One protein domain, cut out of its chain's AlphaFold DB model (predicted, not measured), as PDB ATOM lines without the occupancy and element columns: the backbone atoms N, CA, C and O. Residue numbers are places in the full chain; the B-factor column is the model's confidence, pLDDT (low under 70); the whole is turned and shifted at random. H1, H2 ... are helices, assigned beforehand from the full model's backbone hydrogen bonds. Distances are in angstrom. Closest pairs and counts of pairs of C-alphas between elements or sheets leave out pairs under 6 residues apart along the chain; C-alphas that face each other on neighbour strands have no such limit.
ATOM      1  N   THR A 150       6.295  13.449  39.494       72.19
ATOM      2  CA  THR A 150       7.484  12.767  38.969       72.19
ATOM      3  C   THR A 150       7.178  11.671  37.950       72.19
ATOM      4  O   THR A 150       8.099  11.003  37.497       72.19
ATOM      5  N   ILE A 151       5.917  11.473  37.562       84.62
ATOM      6  CA  ILE A 151       5.509  10.416  36.626       84.62
ATOM      7  C   ILE A 151       5.261  11.008  35.229       84.62
ATOM      8  O   ILE A 151       4.800  12.146  35.074       84.62
ATOM      9  N   CYS A 152       5.589  10.247  34.181       87.81
ATOM     10  CA  CYS A 152       5.206  10.564  32.809       87.81
ATOM     11  C   CYS A 152       3.719  10.257  32.593       87.81
ATOM     12  O   CYS A 152       3.334   9.092  32.589       87.81
ATOM     13  N   ILE A 153       2.893  11.277  32.351       87.94
ATOM     14  CA  ILE A 153       1.435  11.130  32.170       87.94
ATOM     15  C   ILE A 153       1.087  10.167  31.014       87.94
ATOM     16  O   ILE A 153       0.066   9.496  31.047       87.94
ATOM     17  N   LEU A 154       1.952  10.089  29.997       88.12
ATOM     18  CA  LEU A 154       1.705   9.339  28.762       88.12
ATOM     19  C   LEU A 154       2.057   7.844  28.847       88.12
ATOM     20  O   LEU A 154       1.487   7.041  28.121       88.12
ATOM     21  N   CYS A 155       3.027   7.458  29.681       89.56
ATOM     22  CA  CYS A 155       3.525   6.073  29.759       89.56
ATOM     23  C   CYS A 155       3.642   5.539  31.197       89.56
ATOM     24  O   CYS A 155       4.209   4.470  31.412       89.56
ATOM     25  N   HIS A 156       3.183   6.323  32.175       88.12
ATOM     26  CA  HIS A 156       3.209   6.066  33.618       88.12
ATOM     27  C   HIS A 156       4.584   5.687  34.208       88.12
ATOM     28  O   HIS A 156       4.675   5.219  35.339       88.12
ATOM     29  N   SER A 157       5.674   5.939  33.476       87.12
ATOM     30  CA  SER A 157       7.037   5.669  33.944       87.12
ATOM     31  C   SER A 157       7.516   6.734  34.942       87.12
ATOM     32  O   SER A 157       7.247   7.923  34.728       87.12
ATOM     33  N   PRO A 158       8.255   6.354  36.002       86.06
ATOM     34  CA  PRO A 158       8.859   7.300  36.935       86.06
ATOM     35  C   PRO A 158      10.022   8.070  36.290       86.06
ATOM     36  O   PRO A 158      10.881   7.496  35.622       86.06
ATOM     37  N   LEU A 159      10.059   9.379  36.534       84.88
ATOM     38  CA  LEU A 159      11.031  10.344  36.007       84.88
ATOM     39  C   LEU A 159      11.839  11.051  37.116       84.88
ATOM     40  O   LEU A 159      12.712  11.850  36.796       84.88
ATOM     41  N   HIS A 160      11.604  10.770  38.405       82.62
ATOM     42  CA  HIS A 160      12.333  11.415  39.517       82.62
ATOM     43  C   HIS A 160      13.849  11.150  39.513       82.62
ATOM     44  O   HIS A 160      14.610  11.920  40.090       82.62
ATOM     45  N   HIS A 161      14.303  10.073  38.867       81.12
ATOM     46  CA  HIS A 161      15.722   9.718  38.776       81.12
ATOM     47  C   HIS A 161      16.478  10.379  37.608       81.12
ATOM     48  O   HIS A 161      17.684  10.166  37.483       81.12
ATOM     49  N   ILE A 162      15.807  11.132  36.729       84.25
ATOM     50  CA  ILE A 162      16.424  11.737  35.535       84.25
ATOM     51  C   ILE A 162      16.332  13.264  35.573       84.25
ATOM     52  O   ILE A 162      15.501  13.831  36.279       84.25
ATOM     53  N   SER A 163      17.199  13.956  34.823       87.56
ATOM     54  CA  SER A 163      17.180  15.423  34.817       87.56
ATOM     55  C   SER A 163      15.877  15.964  34.217       87.56
ATOM     56  O   SER A 163      15.251  15.313  33.381       87.56
ATOM     57  N   THR A 164      15.489  17.188  34.580       87.62
ATOM     58  CA  THR A 164      14.292  17.860  34.036       87.62
ATOM     59  C   THR A 164      14.290  17.919  32.505       87.62
ATOM     60  O   THR A 164      13.247  17.751  31.875       87.62
ATOM     61  N   LEU A 165      15.466  18.081  31.894       88.25
ATOM     62  CA  LEU A 165      15.638  18.078  30.444       88.25
ATOM     63  C   LEU A 165      15.513  16.671  29.833       88.25
ATOM     64  O   LEU A 165      14.978  16.527  28.738       88.25
ATOM     65  N   ASP A 166      15.956  15.623  30.532       87.50
ATOM     66  CA  ASP A 166      15.753  14.236  30.089       87.50
ATOM     67  C   ASP A 166      14.289  13.808  30.248       87.50
ATOM     68  O   ASP A 166      13.750  13.134  29.373       87.50
ATOM     69  N   ALA A 167      13.617  14.255  31.313       89.38
ATOM     70  CA  ALA A 167      12.180  14.085  31.516       89.38
ATOM     71  C   ALA A 167      11.358  14.786  30.420       89.38
ATOM     72  O   ALA A 167      10.367  14.231  29.944       89.38
ATOM     73  N   PHE A 168      11.787  15.969  29.968       89.75
ATOM     74  CA  PHE A 168      11.195  16.661  28.821       89.75
ATOM     75  C   PHE A 168      11.381  15.877  27.509       89.75
ATOM     76  O   PHE A 168      10.397  15.592  26.825       89.75
ATOM     77  N   GLU A 169      12.610  15.462  27.174       90.44
ATOM     78  CA  GLU A 169      12.884  14.657  25.965       90.44
ATOM     79  C   GLU A 169      12.149  13.300  26.001       90.44
ATOM     80  O   GLU A 169      11.650  12.839  24.976       90.44
ATOM     81  N   HIS A 170      12.018  12.683  27.180       90.38
ATOM     82  CA  HIS A 170      11.221  11.471  27.386       90.38
ATOM     83  C   HIS A 170       9.736  11.715  27.087       90.38
ATOM     84  O   HIS A 170       9.140  10.962  26.317       90.38
ATOM     85  N   ARG A 171       9.134  12.776  27.644       90.94
ATOM     86  CA  ARG A 171       7.723  13.127  27.390       90.94
ATOM     87  C   ARG A 171       7.470  13.406  25.906       90.94
ATOM     88  O   ARG A 171       6.472  12.928  25.373       90.94
ATOM     89  N   LEU A 172       8.392  14.087  25.223       91.62
ATOM     90  CA  LEU A 172       8.335  14.303  23.773       91.62
ATOM     91  C   LEU A 172       8.402  12.986  22.984       91.62
ATOM     92  O   LEU A 172       7.604  12.776  22.074       91.62
ATOM     93  N   ALA A 173       9.299  12.070  23.356       90.38
ATOM     94  CA  ALA A 173       9.382  10.750  22.733       90.38
ATOM     95  C   ALA A 173       8.123   9.896  22.983       90.38
ATOM     96  O   ALA A 173       7.711   9.142  22.101       90.38
ATOM     97  N   CYS A 174       7.487  10.019  24.153       91.25
ATOM     98  CA  CYS A 174       6.202   9.381  24.438       91.25
ATOM     99  C   CYS A 174       5.062   9.972  23.604       91.25
ATOM    100  O   CYS A 174       4.262   9.202  23.074       91.25
ATOM    101  N   LEU A 175       5.011  11.299  23.440       91.25
ATOM    102  CA  LEU A 175       4.020  11.964  22.591       91.25
ATOM    103  C   LEU A 175       4.130  11.472  21.140       91.25
ATOM    104  O   LEU A 175       3.130  11.069  20.553       91.25
ATOM    105  N   ASP A 176       5.350  11.391  20.606       88.69
ATOM    106  CA  ASP A 176       5.621  10.877  19.256       88.69
ATOM    107  C   ASP A 176       5.317   9.380  19.089       88.69
ATOM    108  O   ASP A 176       4.995   8.930  17.988       88.69
ATOM    109  N   ALA A 177       5.442   8.590  20.159       89.00
ATOM    110  CA  ALA A 177       5.226   7.144  20.123       89.00
ATOM    111  C   ALA A 177       3.757   6.729  20.291       89.00
ATOM    112  O   ALA A 177       3.393   5.645  19.833       89.00
ATOM    113  N   LEU A 178       2.954   7.541  20.983       88.31
ATOM    114  CA  LEU A 178       1.550   7.252  21.292       88.31
ATOM    115  C   LEU A 178       0.581   8.055  20.423       88.31
ATOM    116  O   LEU A 178      -0.489   7.542  20.121       88.31
ATOM    117  N   ALA A 179       0.965   9.269  20.010       86.88
ATOM    118  CA  ALA A 179       0.142  10.199  19.237       86.88
ATOM    119  C   ALA A 179      -1.317  10.305  19.748       86.88
ATOM    120  O   ALA A 179      -2.242  10.075  18.967       86.88
ATOM    121  N   PRO A 180      -1.532  10.610  21.048       87.00
ATOM    122  CA  PRO A 180      -2.871  10.824  21.585       87.00
ATOM    123  C   PRO A 180      -3.579  11.963  20.844       87.00
ATOM    124  O   PRO A 180      -2.946  12.938  20.438       87.00
ATOM    125  N   ASP A 181      -4.893  11.842  20.703       88.56
ATOM    126  CA  ASP A 181      -5.802  12.861  20.166       88.56
ATOM    127  C   ASP A 181      -6.380  13.776  21.259       88.56
ATOM    128  O   ASP A 181      -6.882  14.860  20.969       88.56
ATOM    129  N   THR A 182      -6.289  13.347  22.516       90.31
ATOM    130  CA  THR A 182      -6.925  13.963  23.681       90.31
ATOM    131  C   THR A 182      -5.993  13.990  24.889       90.31
ATOM    132  O   THR A 182      -5.095  13.156  25.047       90.31
ATOM    133  N   CYS A 183      -6.208  14.955  25.782       89.12
ATOM    134  CA  CYS A 183      -5.500  15.028  27.049       89.12
ATOM    135  C   CYS A 183      -5.979  13.919  28.007       89.12
ATOM    136  O   CYS A 183      -7.166  13.860  28.322       89.12
ATOM    137  N   PRO A 184      -5.085  13.077  28.556       88.19
ATOM    138  CA  PRO A 184      -5.459  12.023  29.504       88.19
ATOM    139  C   PRO A 184      -5.866  12.544  30.896       88.19
ATOM    140  O   PRO A 184      -6.205  11.733  31.752       88.19
ATOM    141  N   LEU A 185      -5.797  13.862  31.143       88.75
ATOM    142  CA  LEU A 185      -6.158  14.488  32.423       88.75
ATOM    143  C   LEU A 185      -7.471  15.287  32.349       88.75
ATOM    144  O   LEU A 185      -8.336  15.090  33.194       88.75
ATOM    145  N   CYS A 186      -7.635  16.166  31.352       89.12
ATOM    146  CA  CYS A 186      -8.847  16.986  31.186       89.12
ATOM    147  C   CYS A 186      -9.746  16.572  30.008       89.12
ATOM    148  O   CYS A 186     -10.824  17.134  29.846       89.12
ATOM    149  N   HIS A 187      -9.322  15.611  29.179       89.81
ATOM    150  CA  HIS A 187     -10.023  15.153  27.969       89.81
ATOM    151  C   HIS A 187     -10.215  16.205  26.852       89.81
ATOM    152  O   HIS A 187     -10.898  15.937  25.860       89.81
ATOM    153  N   ASP A 188      -9.542  17.359  26.945       87.69
ATOM    154  CA  ASP A 188      -9.452  18.328  25.846       87.69
ATOM    155  C   ASP A 188      -8.837  17.690  24.596       87.69
ATOM    156  O   ASP A 188      -7.853  16.953  24.676       87.69
ATOM    157  N   HIS A 189      -9.398  17.996  23.426       90.94
ATOM    158  CA  HIS A 189      -8.894  17.493  22.149       90.94
ATOM    159  C   HIS A 189      -7.705  18.325  21.661       90.94
ATOM    160  O   HIS A 189      -7.774  19.554  21.576       90.94
ATOM    161  N   PHE A 190      -6.626  17.654  21.266       89.19
ATOM    162  CA  PHE A 190      -5.473  18.292  20.650       89.19
ATOM    163  C   PHE A 190      -5.798  18.659  19.203       89.19
ATOM    164  O   PHE A 190      -6.013  17.802  18.347       89.19
ATOM    165  N   SER A 191      -5.841  19.960  18.919       83.50
ATOM    166  CA  SER A 191      -6.096  20.435  17.562       83.50
ATOM    167  C   SER A 191      -4.908  20.140  16.642       83.50
ATOM    168  O   SER A 191      -3.755  20.233  17.054       83.50
ATOM    169  N   VAL A 192      -5.178  19.865  15.363       75.56
ATOM    170  CA  VAL A 192      -4.154  19.556  14.341       75.56
ATOM    171  C   VAL A 192      -3.138  20.699  14.159       75.56
ATOM    172  O   VAL A 192      -2.014  20.466  13.727       75.56
ATOM    173  N   ILE A 193      -3.518  21.931  14.518       82.06
ATOM    174  CA  ILE A 193      -2.644  23.115  14.495       82.06
ATOM    175  C   ILE A 193      -1.758  23.272  15.746       82.06
ATOM    176  O   ILE A 193      -0.939  24.189  15.790       82.06
ATOM    177  N   TRP A 194      -1.908  22.438  16.782       83.88
ATOM    178  CA  TRP A 194      -1.069  22.523  17.982       83.88
ATOM    179  C   TRP A 194       0.315  21.930  17.710       83.88
ATOM    180  O   TRP A 194       0.445  20.793  17.255       83.88
ATOM    181  N   SER A 195       1.371  22.679  18.041       87.75
ATOM    182  CA  SER A 195       2.726  22.129  18.019       87.75
ATOM    183  C   SER A 195       2.922  21.112  19.148       87.75
ATOM    184  O   SER A 195       2.231  21.142  20.171       87.75
ATOM    185  N   LYS A 196       3.913  20.228  19.001       89.50
ATOM    186  CA  LYS A 196       4.261  19.245  20.041       89.50
ATOM    187  C   LYS A 196       4.649  19.928  21.349       89.50
ATOM    188  O   LYS A 196       4.285  19.467  22.423       89.50
ATOM    189  N   GLU A 197       5.352  21.051  21.257       89.12
ATOM    190  CA  GLU A 197       5.759  21.886  22.386       89.12
ATOM    191  C   GLU A 197       4.548  22.469  23.125       89.12
ATOM    192  O   GLU A 197       4.578  22.564  24.352       89.12
ATOM    193  N   PHE A 198       3.477  22.812  22.398       88.81
ATOM    194  CA  PHE A 198       2.228  23.310  22.969       88.81
ATOM    195  C   PHE A 198       1.389  22.189  23.601       88.81
ATOM    196  O   PHE A 198       0.894  22.359  24.713       88.81
ATOM    197  N   ILE A 199       1.302  21.014  22.965       91.31
ATOM    198  CA  ILE A 199       0.667  19.823  23.561       91.31
ATOM    199  C   ILE A 199       1.387  19.433  24.862       91.31
ATOM    200  O   ILE A 199       0.747  19.204  25.887       91.31
ATOM    201  N   LEU A 200       2.724  19.408  24.857       91.00
ATOM    202  CA  LEU A 200       3.514  19.132  26.058       91.00
ATOM    203  C   LEU A 200       3.368  20.222  27.131       91.00
ATOM    204  O   LEU A 200       3.356  19.877  28.312       91.00
ATOM    205  N   TRP A 201       3.242  21.500  26.748       90.06
ATOM    206  CA  TRP A 201       2.949  22.585  27.692       90.06
ATOM    207  C   TRP A 201       1.598  22.363  28.364       90.06
ATOM    208  O   TRP A 201       1.534  22.365  29.588       90.06
ATOM    209  N   HIS A 202       0.546  22.102  27.585       90.69
ATOM    210  CA  HIS A 202      -0.782  21.796  28.109       90.69
ATOM    211  C   HIS A 202      -0.734  20.597  29.068       90.69
ATOM    212  O   HIS A 202      -1.203  20.702  30.195       90.69
ATOM    213  N   LEU A 203      -0.092  19.488  28.681       89.50
ATOM    214  CA  LEU A 203       0.076  18.313  29.545       89.50
ATOM    215  C   LEU A 203       0.810  18.647  30.856       89.50
ATOM    216  O   LEU A 203       0.414  18.185  31.925       89.50
ATOM    217  N   HIS A 204       1.867  19.459  30.795       87.75
ATOM    218  CA  HIS A 204       2.606  19.892  31.980       87.75
ATOM    219  C   HIS A 204       1.772  20.814  32.878       87.75
ATOM    220  O   HIS A 204       1.721  20.590  34.090       87.75
ATOM    221  N   ALA A 205       1.089  21.797  32.292       87.62
ATOM    222  CA  ALA A 205       0.223  22.736  32.990       87.62
ATOM    223  C   ALA A 205      -0.985  22.045  33.632       87.62
ATOM    224  O   ALA A 205      -1.327  22.373  34.763       87.62
ATOM    225  N   CYS A 206      -1.559  21.039  32.967       88.62
ATOM    226  CA  CYS A 206      -2.661  20.226  33.476       88.62
ATOM    227  C   CYS A 206      -2.243  19.272  34.607       88.62
ATOM    228  O   CYS A 206      -3.056  18.954  35.463       88.62
ATOM    229  N   GLN A 207      -0.988  18.802  34.633       87.06
ATOM    230  CA  GLN A 207      -0.463  17.963  35.726       87.06
ATOM    231  C   GLN A 207      -0.078  18.778  36.975       87.06
ATOM    232  O   GLN A 207       0.054  18.207  38.055       87.06
ATOM    233  N   ASN A 208       0.180  20.081  36.830       83.38
ATOM    234  CA  ASN A 208       0.759  20.925  37.885       83.38
ATOM    235  C   ASN A 208      -0.087  22.174  38.199       83.38
ATOM    236  O   ASN A 208       0.414  23.076  38.868       83.38
ATOM    237  N   ASP A 209      -1.316  22.246  37.677       83.19
ATOM    238  CA  ASP A 209      -2.268  23.361  37.804       83.19
ATOM    239  C   ASP A 209      -1.659  24.758  37.552       83.19
ATOM    240  O   ASP A 209      -2.002  25.747  38.200       83.19
ATOM    241  N   CYS A 210      -0.723  24.860  36.598       80.88
ATOM    242  CA  CYS A 210       0.165  26.026  36.458       80.88
ATOM    243  C   CYS A 210      -0.032  26.874  35.185       80.88
ATOM    244  O   CYS A 210       0.834  27.686  34.854       80.88
ATOM    245  N   TYR A 211      -1.175  26.742  34.498       73.94
ATOM    246  CA  TYR A 211      -1.491  27.412  33.218       73.94
ATOM    247  C   TYR A 211      -1.145  28.912  33.153       73.94
ATOM    248  O   TYR A 211      -0.657  29.395  32.128       73.94
ATOM    249  N   THR A 212      -1.397  29.651  34.234       75.25
ATOM    250  CA  THR A 212      -1.255  31.114  34.308       75.25
ATOM    251  C   THR A 212       0.046  31.588  34.958       75.25
ATOM    252  O   THR A 212       0.257  32.794  35.060       75.25
ATOM    253  N   SER A 213       0.926  30.681  35.398       81.62
ATOM    254  CA  SER A 213       2.159  31.037  36.111       81.62
ATOM    255  C   SER A 213       3.246  31.554  35.150       81.62
ATOM    256  O   SER A 213       3.766  30.766  34.352       81.62
ATOM    257  N   PRO A 214       3.666  32.837  35.230       80.19
ATOM    258  CA  PRO A 214       4.687  33.383  34.330       80.19
ATOM    259  C   PRO A 214       6.049  32.704  34.514       80.19
ATOM    260  O   PRO A 214       6.754  32.451  33.541       80.19
ATOM    261  N   SER A 215       6.396  32.336  35.752       79.25
ATOM    262  CA  SER A 215       7.639  31.620  36.058       79.25
ATOM    263  C   SER A 215       7.638  30.187  35.519       79.25
ATOM    264  O   SER A 215       8.680  29.703  35.080       79.25
ATOM    265  N   ALA A 216       6.480  29.515  35.483       79.31
ATOM    266  CA  ALA A 216       6.356  28.207  34.837       79.31
ATOM    267  C   ALA A 216       6.497  28.316  33.309       79.31
ATOM    268  O   ALA A 216       7.182  27.492  32.703       79.31
ATOM    269  N   GLN A 217       5.917  29.352  32.693       78.69
ATOM    270  CA  GLN A 217       6.058  29.620  31.256       78.69
ATOM    271  C   GLN A 217       7.516  29.933  30.871       78.69
ATOM    272  O   GLN A 217       8.023  29.383  29.891       78.69
ATOM    273  N   GLU A 218       8.228  30.744  31.659       82.62
ATOM    274  CA  GLU A 218       9.652  31.033  31.441       82.62
ATOM    275  C   GLU A 218      10.525  29.777  31.618       82.62
ATOM    276  O   GLU A 218      11.358  29.463  30.762       82.62
ATOM    277  N   ALA A 219      10.308  29.001  32.686       83.31
ATOM    278  CA  ALA A 219      11.001  27.729  32.897       83.31
ATOM    279  C   ALA A 219      10.761  26.742  31.738       83.31
ATOM    280  O   ALA A 219      11.686  26.050  31.304       83.31
ATOM    281  N   TRP A 220       9.548  26.720  31.182       86.50
ATOM    282  CA  TRP A 220       9.198  25.900  30.027       86.50
ATOM    283  C   TRP A 220       9.889  26.354  28.734       86.50
ATOM    284  O   TRP A 220      10.467  25.531  28.019       86.50
ATOM    285  N   ALA A 221       9.920  27.660  28.455       86.44
ATOM    286  CA  ALA A 221      10.643  28.224  27.311       86.44
ATOM    287  C   ALA A 221      12.154  27.922  27.376       86.44
ATOM    288  O   ALA A 221      12.784  27.593  26.362       86.44
ATOM    289  N   ASN A 222      12.727  27.950  28.584       85.19
ATOM    290  CA  ASN A 222      14.109  27.551  28.840       85.19
ATOM    291  C   ASN A 222      14.342  26.047  28.588       85.19
ATOM    292  O   ASN A 222      15.346  25.685  27.970       85.19
ATOM    293  N   LEU A 223      13.410  25.168  28.980       87.38
ATOM    294  CA  LEU A 223      13.480  23.726  28.684       87.38
ATOM    295  C   LEU A 223      13.422  23.430  27.177       87.38
ATOM    296  O   LEU A 223      14.246  22.656  26.682       87.38
ATOM    297  N   ILE A 224      12.516  24.078  26.434       87.56
ATOM    298  CA  ILE A 224      12.450  23.967  24.964       87.56
ATOM    299  C   ILE A 224      13.786  24.397  24.347       87.56
ATOM    300  O   ILE A 224      14.372  23.658  23.552       87.56
ATOM    301  N   SER A 225      14.308  25.557  24.750       88.44
ATOM    302  CA  SER A 225      15.571  26.100  24.236       88.44
ATOM    303  C   SER A 225      16.760  25.176  24.524       88.44
ATOM    304  O   SER A 225      17.588  24.927  23.641       88.44
ATOM    305  N   ALA A 226      16.823  24.593  25.723       86.12
ATOM    306  CA  ALA A 226      17.846  23.620  26.097       86.12
ATOM    307  C   ALA A 226      17.736  22.310  25.291       86.12
ATOM    308  O   ALA A 226      18.759  21.766  24.862       86.12
ATOM    309  N   SER A 227      16.519  21.829  25.021       86.62
ATOM    310  CA  SER A 227      16.256  20.643  24.192       86.62
ATOM    311  C   SER A 227      16.672  20.860  22.733       86.62
ATOM    312  O   SER A 227      17.455  20.085  22.172       86.62
ATOM    313  N   VAL A 228      16.247  21.972  22.127       88.06
ATOM    314  CA  VAL A 228      16.653  22.369  20.769       88.06
ATOM    315  C   VAL A 228      18.174  22.526  20.686       88.06
ATOM    316  O   VAL A 228      18.803  21.980  19.772       88.06
ATOM    317  N   GLY A 229      18.794  23.182  21.672       83.69
ATOM    318  CA  GLY A 229      20.247  23.329  21.775       83.69
ATOM    319  C   GLY A 229      20.981  21.986  21.850       83.69
ATOM    320  O   GLY A 229      21.923  21.751  21.085       83.69
ATOM    321  N   ARG A 230      20.518  21.066  22.707       87.62
ATOM    322  CA  ARG A 230      21.048  19.699  22.850       87.62
ATOM    323  C   ARG A 230      20.977  18.934  21.525       87.62
ATOM    324  O   ARG A 230      21.992  18.389  21.082       87.62
ATOM    325  N   ARG A 231      19.825  18.953  20.844       84.50
ATOM    326  CA  ARG A 231      19.648  18.326  19.520       84.50
ATOM    327  C   ARG A 231      20.569  18.949  18.465       84.50
ATOM    328  O   ARG A 231      21.239  18.221  17.731       84.50
ATOM    329  N   ALA A 232      20.699  20.274  18.433       83.75
ATOM    330  CA  ALA A 232      21.596  20.976  17.512       83.75
ATOM    331  C   ALA A 232      23.085  20.663  17.764       83.75
ATOM    332  O   ALA A 232      23.869  20.551  16.816       83.75
ATOM    333  N   VAL A 233      23.510  20.499  19.022       84.88
ATOM    334  CA  VAL A 233      24.868  20.037  19.368       84.88
ATOM    335  C   VAL A 233      25.080  18.594  18.909       84.88
ATOM    336  O   VAL A 233      26.059  18.335  18.208       84.88
ATOM    337  N   ALA A 234      24.152  17.679  19.203       82.06
ATOM    338  CA  ALA A 234      24.236  16.285  18.764       82.06
ATOM    339  C   ALA A 234      24.341  16.172  17.232       82.06
ATOM    340  O   ALA A 234      25.244  15.510  16.717       82.06
ATOM    341  N   VAL A 235      23.504  16.894  16.478       81.88
ATOM    342  CA  VAL A 235      23.564  16.932  15.005       81.88
ATOM    343  C   VAL A 235      24.894  17.504  14.502       81.88
ATOM    344  O   VAL A 235      25.460  16.967  13.547       81.88
ATOM    345  N   ARG A 236      25.437  18.559  15.129       83.31
ATOM    346  CA  ARG A 236      26.759  19.113  14.768       83.31
ATOM    347  C   ARG A 236      27.889  18.116  15.029       83.31
ATOM    348  O   ARG A 236      28.753  17.959  14.166       83.31
ATOM    349  N   LEU A 237      27.864  17.402  16.155       81.50
ATOM    350  CA  LEU A 237      28.832  16.348  16.471       81.50
ATOM    351  C   LEU A 237      28.735  15.184  15.478       81.50
ATOM    352  O   LEU A 237      29.747  14.806  14.892       81.50
ATOM    353  N   LEU A 238      27.530  14.690  15.178       80.44
ATOM    354  CA  LEU A 238      27.320  13.640  14.174       80.44
ATOM    355  C   LEU A 238      27.809  14.073  12.781       80.44
ATOM    356  O   LEU A 238      28.516  13.313  12.119       80.44
ATOM    357  N   LYS A 239      27.514  15.308  12.349       81.75
ATOM    358  CA  LYS A 239      28.028  15.870  11.085       81.75
ATOM    359  C   LYS A 239      29.561  15.983  11.086       81.75
ATOM    360  O   LYS A 239      30.183  15.655  10.081       81.75
ATOM    361  N   ARG A 240      30.194  16.378  12.197       79.44
ATOM    362  CA  ARG A 240      31.665  16.468  12.322       79.44
ATOM    363  C   ARG A 240      32.347  15.092  12.312       79.44
ATOM    364  O   ARG A 240      33.406  14.930  11.698       79.44
ATOM    365  N   THR A 241      31.751  14.107  12.980       77.94
ATOM    366  CA  THR A 241      32.316  12.760  13.146       77.94
ATOM    367  C   THR A 241      32.085  11.889  11.912       77.94
ATOM    368  O   THR A 241      33.021  11.232  11.447       77.94
ATOM    369  N   TYR A 242      30.882  11.923  11.335       76.69
ATOM    370  CA  TYR A 242      30.418  10.994  10.295       76.69
ATOM    371  C   TYR A 242      30.052  11.652   8.957       76.69
ATOM    372  O   TYR A 242      29.809  10.939   7.985       76.69
ATOM    373  N   GLY A 243      29.984  12.983   8.893       74.94
ATOM    374  CA  GLY A 243      29.587  13.702   7.685       74.94
ATOM    375  C   GLY A 243      30.618  13.653   6.548       74.94
ATOM    376  O   GLY A 243      31.779  13.271   6.753       74.94
ATOM    377  N   PRO A 244      30.199  14.052   5.332       73.56
ATOM    378  CA  PRO A 244      31.066  14.103   4.162       73.56
ATOM    379  C   PRO A 244      32.239  15.067   4.383       73.56
ATOM    380  O   PRO A 244      32.096  16.120   5.005       73.56
ATOM    381  N   ARG A 245      33.412  14.718   3.845       76.00
ATOM    382  CA  ARG A 245      34.618  15.561   3.872       76.00
ATOM    383  C   ARG A 245      34.978  15.957   2.444       76.00
ATOM    384  O   ARG A 245      34.924  15.097   1.570       76.00
ATOM    385  N   LYS A 246      35.378  17.221   2.232       70.25
ATOM    386  CA  LYS A 246      35.616  17.812   0.896       70.25
ATOM    387  C   LYS A 246      36.528  16.976  -0.020       70.25
ATOM    388  O   LYS A 246      36.294  16.960  -1.218       70.25
ATOM    389  N   ASN A 247      37.488  16.237   0.544       76.19
ATOM    390  CA  ASN A 247      38.492  15.477  -0.211       76.19
ATOM    391  C   ASN A 247      38.351  13.954  -0.002       76.19
ATOM    392  O   ASN A 247      39.347  13.262   0.186       76.19
ATOM    393  N   ARG A 248      37.122  13.424   0.077       71.44
ATOM    394  CA  ARG A 248      36.872  11.972   0.143       71.44
ATOM    395  C   ARG A 248      35.752  11.569  -0.795       71.44
ATOM    396  O   ARG A 248      34.652  12.117  -0.694       71.44
ATOM    397  N   SER A 249      35.995  10.557  -1.615       80.62
ATOM    398  CA  SER A 249      34.969   9.901  -2.419       80.62
ATOM    399  C   SER A 249      33.870   9.298  -1.537       80.62
ATOM    400  O   SER A 249      34.067   8.952  -0.367       80.62
ATOM    401  N   HIS A 250      32.687   9.112  -2.114       76.50
ATOM    402  CA  HIS A 250      31.554   8.496  -1.424       76.50
ATOM    403  C   HIS A 250      31.843   7.046  -0.965       76.50
ATOM    404  O   HIS A 250      31.287   6.603   0.042       76.50
ATOM    405  N   HIS A 251      32.759   6.327  -1.630       79.69
ATOM    406  CA  HIS A 251      33.230   5.006  -1.196       79.69
ATOM    407  C   HIS A 251      34.027   5.093   0.117       79.69
ATOM    408  O   HIS A 251      33.714   4.403   1.090       79.69
ATOM    409  N   GLU A 252      35.026   5.976   0.181       80.06
ATOM    410  CA  GLU A 252      35.864   6.181   1.375       80.06
ATOM    411  C   GLU A 252      35.057   6.722   2.561       80.06
ATOM    412  O   GLU A 252      35.320   6.375   3.715       80.06
ATOM    413  N   GLN A 253      34.043   7.550   2.294       78.94
ATOM    414  CA  GLN A 253      33.109   8.018   3.318       78.94
ATOM    415  C   GLN A 253      32.291   6.858   3.906       78.94
ATOM    416  O   GLN A 253      32.182   6.755   5.128       78.94
ATOM    417  N   ARG A 254      31.773   5.945   3.069       78.56
ATOM    418  CA  ARG A 254      31.030   4.754   3.525       78.56
ATOM    419  C   ARG A 254      31.893   3.791   4.336       78.56
ATOM    420  O   ARG A 254      31.429   3.317   5.373       78.56
ATOM    421  N   HIS A 255      33.127   3.535   3.903       80.19
ATOM    422  CA  HIS A 255      34.081   2.735   4.678       80.19
ATOM    423  C   HIS A 255      34.389   3.400   6.020       80.19
ATOM    424  O   HIS A 255      34.079   2.835   7.063       80.19
ATOM    425  N   SER A 256      34.832   4.661   6.011       77.19
ATOM    426  CA  SER A 256      35.173   5.378   7.244       77.19
ATOM    427  C   SER A 256      33.995   5.514   8.218       77.19
ATOM    428  O   SER A 256      34.223   5.546   9.426       77.19
ATOM    429  N   PHE A 257      32.751   5.585   7.729       76.75
ATOM    430  CA  PHE A 257      31.552   5.512   8.568       76.75
ATOM    431  C   PHE A 257      31.390   4.134   9.221       76.75
ATOM    432  O   PHE A 257      31.202   4.048  10.434       76.75
ATOM    433  N   ARG A 258      31.485   3.057   8.429       79.94
ATOM    434  CA  ARG A 258      31.369   1.674   8.911       79.94
ATOM    435  C   ARG A 258      32.451   1.353   9.943       79.94
ATOM    436  O   ARG A 258      32.127   0.791  10.983       79.94
ATOM    437  N   ASP A 259      33.686   1.770   9.688       80.75
ATOM    438  CA  ASP A 259      34.833   1.519  10.563       80.75
ATOM    439  C   ASP A 259      34.677   2.238  11.907       80.75
ATOM    440  O   ASP A 259      34.778   1.606  12.955       80.75
ATOM    441  N   LYS A 260      34.331   3.534  11.903       76.25
ATOM    442  CA  LYS A 260      34.056   4.287  13.141       76.25
ATOM    443  C   LYS A 260      32.919   3.662  13.950       76.25
ATOM    444  O   LYS A 260      33.093   3.397  15.135       76.25
ATOM    445  N   ARG A 261      31.808   3.318  13.286       75.31
ATOM    446  CA  ARG A 261      30.656   2.663  13.922       75.31
ATOM    447  C   ARG A 261      31.026   1.317  14.554       75.31
ATOM    448  O   ARG A 261      30.601   1.039  15.667       75.31
ATOM    449  N   ASN A 262      31.822   0.494  13.870       76.75
ATOM    450  CA  ASN A 262      32.278  -0.805  14.384       76.75
ATOM    451  C   ASN A 262      33.273  -0.667  15.556       76.75
ATOM    452  O   ASN A 262      33.368  -1.571  16.385       76.75
ATOM    453  N   LEU A 263      34.008   0.449  15.615       78.88
ATOM    454  CA  LEU A 263      34.943   0.798  16.691       78.88
ATOM    455  C   LEU A 263      34.279   1.524  17.877       78.88
ATOM    456  O   LEU A 263      34.977   1.829  18.841       78.88
ATOM    457  N   GLY A 264      32.977   1.832  17.812       64.50
ATOM    458  CA  GLY A 264      32.283   2.626  18.836       64.50
ATOM    459  C   GLY A 264      32.765   4.082  18.931       64.50
ATOM    460  O   GLY A 264      32.744   4.651  20.019       64.50
TER     461      GLY A 264
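AT A GLANCE: This is residues 150 to 264 of the 265 residues of an uncharacterized protein of Pyrenophora teres f. teres (UniProt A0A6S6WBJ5). A cluster of H1, H2 and the first part of H3 makes a head at one end, and the long helix H3 runs out of it like a shaft to the small helix H4 at the far end, where the last residue of H3, Tyr 242, comes near Phe 257 within H4 and H4 stands steeply tilted to the shaft. The unnamed stretches 150 to 163 and 179 to 195 belong to the head end, while residues 231 to 240 of H3 stand free between the head and H4. The printed part has 115 residues with four named helices, H1, H2, H3 and H4 in that order, and no named strand; the class is all helix. It is loose, with a radius of gyration of the C-alphas of 19.1 A, and elongated, spanning 55 by 32 by 28 A.

IN THESE COORDINATES: Start at C-alpha 150, at (7.484, 12.767, 38.969), and go through residues 150 to 163, which hold no named element. Find C-alpha 164 at (14.292, 17.860, 34.036); from there H1 runs over residues 164 to 178, 20.9 A from first to last C-alpha. After residues 179 to 195 comes H2, residues 196 to 208, 18.3 A long. H3 follows as residues 214 to 242, the longest helix at 41.7 A, from C-alpha 214 at (4.687, 33.383, 34.330) to C-alpha 242 at (30.418, 10.994, 10.295). H4, residues 250 to 262, is 18.4 A long and ends with C-alpha 262 at (32.278, -0.805, 14.384).

HOW THE PARTS SIT: Look first at H1, which touches both H2 and H3. With residues 171 to 175 alone it touches H2, at a steep tilt of 66 degrees, opposite ways; the closest C-alphas are those of Leu 172 and Leu 200, 7.2 A apart. With residues 164 to 169 alone it touches H3, about perpendicular at 79 degrees; the closest C-alphas, of Leu 165 and Leu 223, are 6.3 A apart. H2 and H3 are close but not clearly touching, with the C-alphas of Trp 201 and Trp 220 closest at 7.4 A. At the other end of H3, H4 is close but not clearly touching, at a steep tilt of 65 degrees, opposite ways; there the closest C-alphas, of Tyr 242 and Phe 257, are 5.9 A apart. H4 is apart from H1 and from H2. In H1, H2, H3 and H4 every O i to N i+4 pair is within hydrogen-bond range.

THE WHOLE: The two C-alphas farthest apart, those of Cys 186 and Asn 247, are 56.8 A apart. The printed part has no cut. The link from H1 to H2 is long, with 17 residues, that from H2 to H3 is tight, with 5, and that from H3 to H4 is short, with 7. The mean pLDDT of the printed part is 84.0, and you will find one residue under 70, Gly 264.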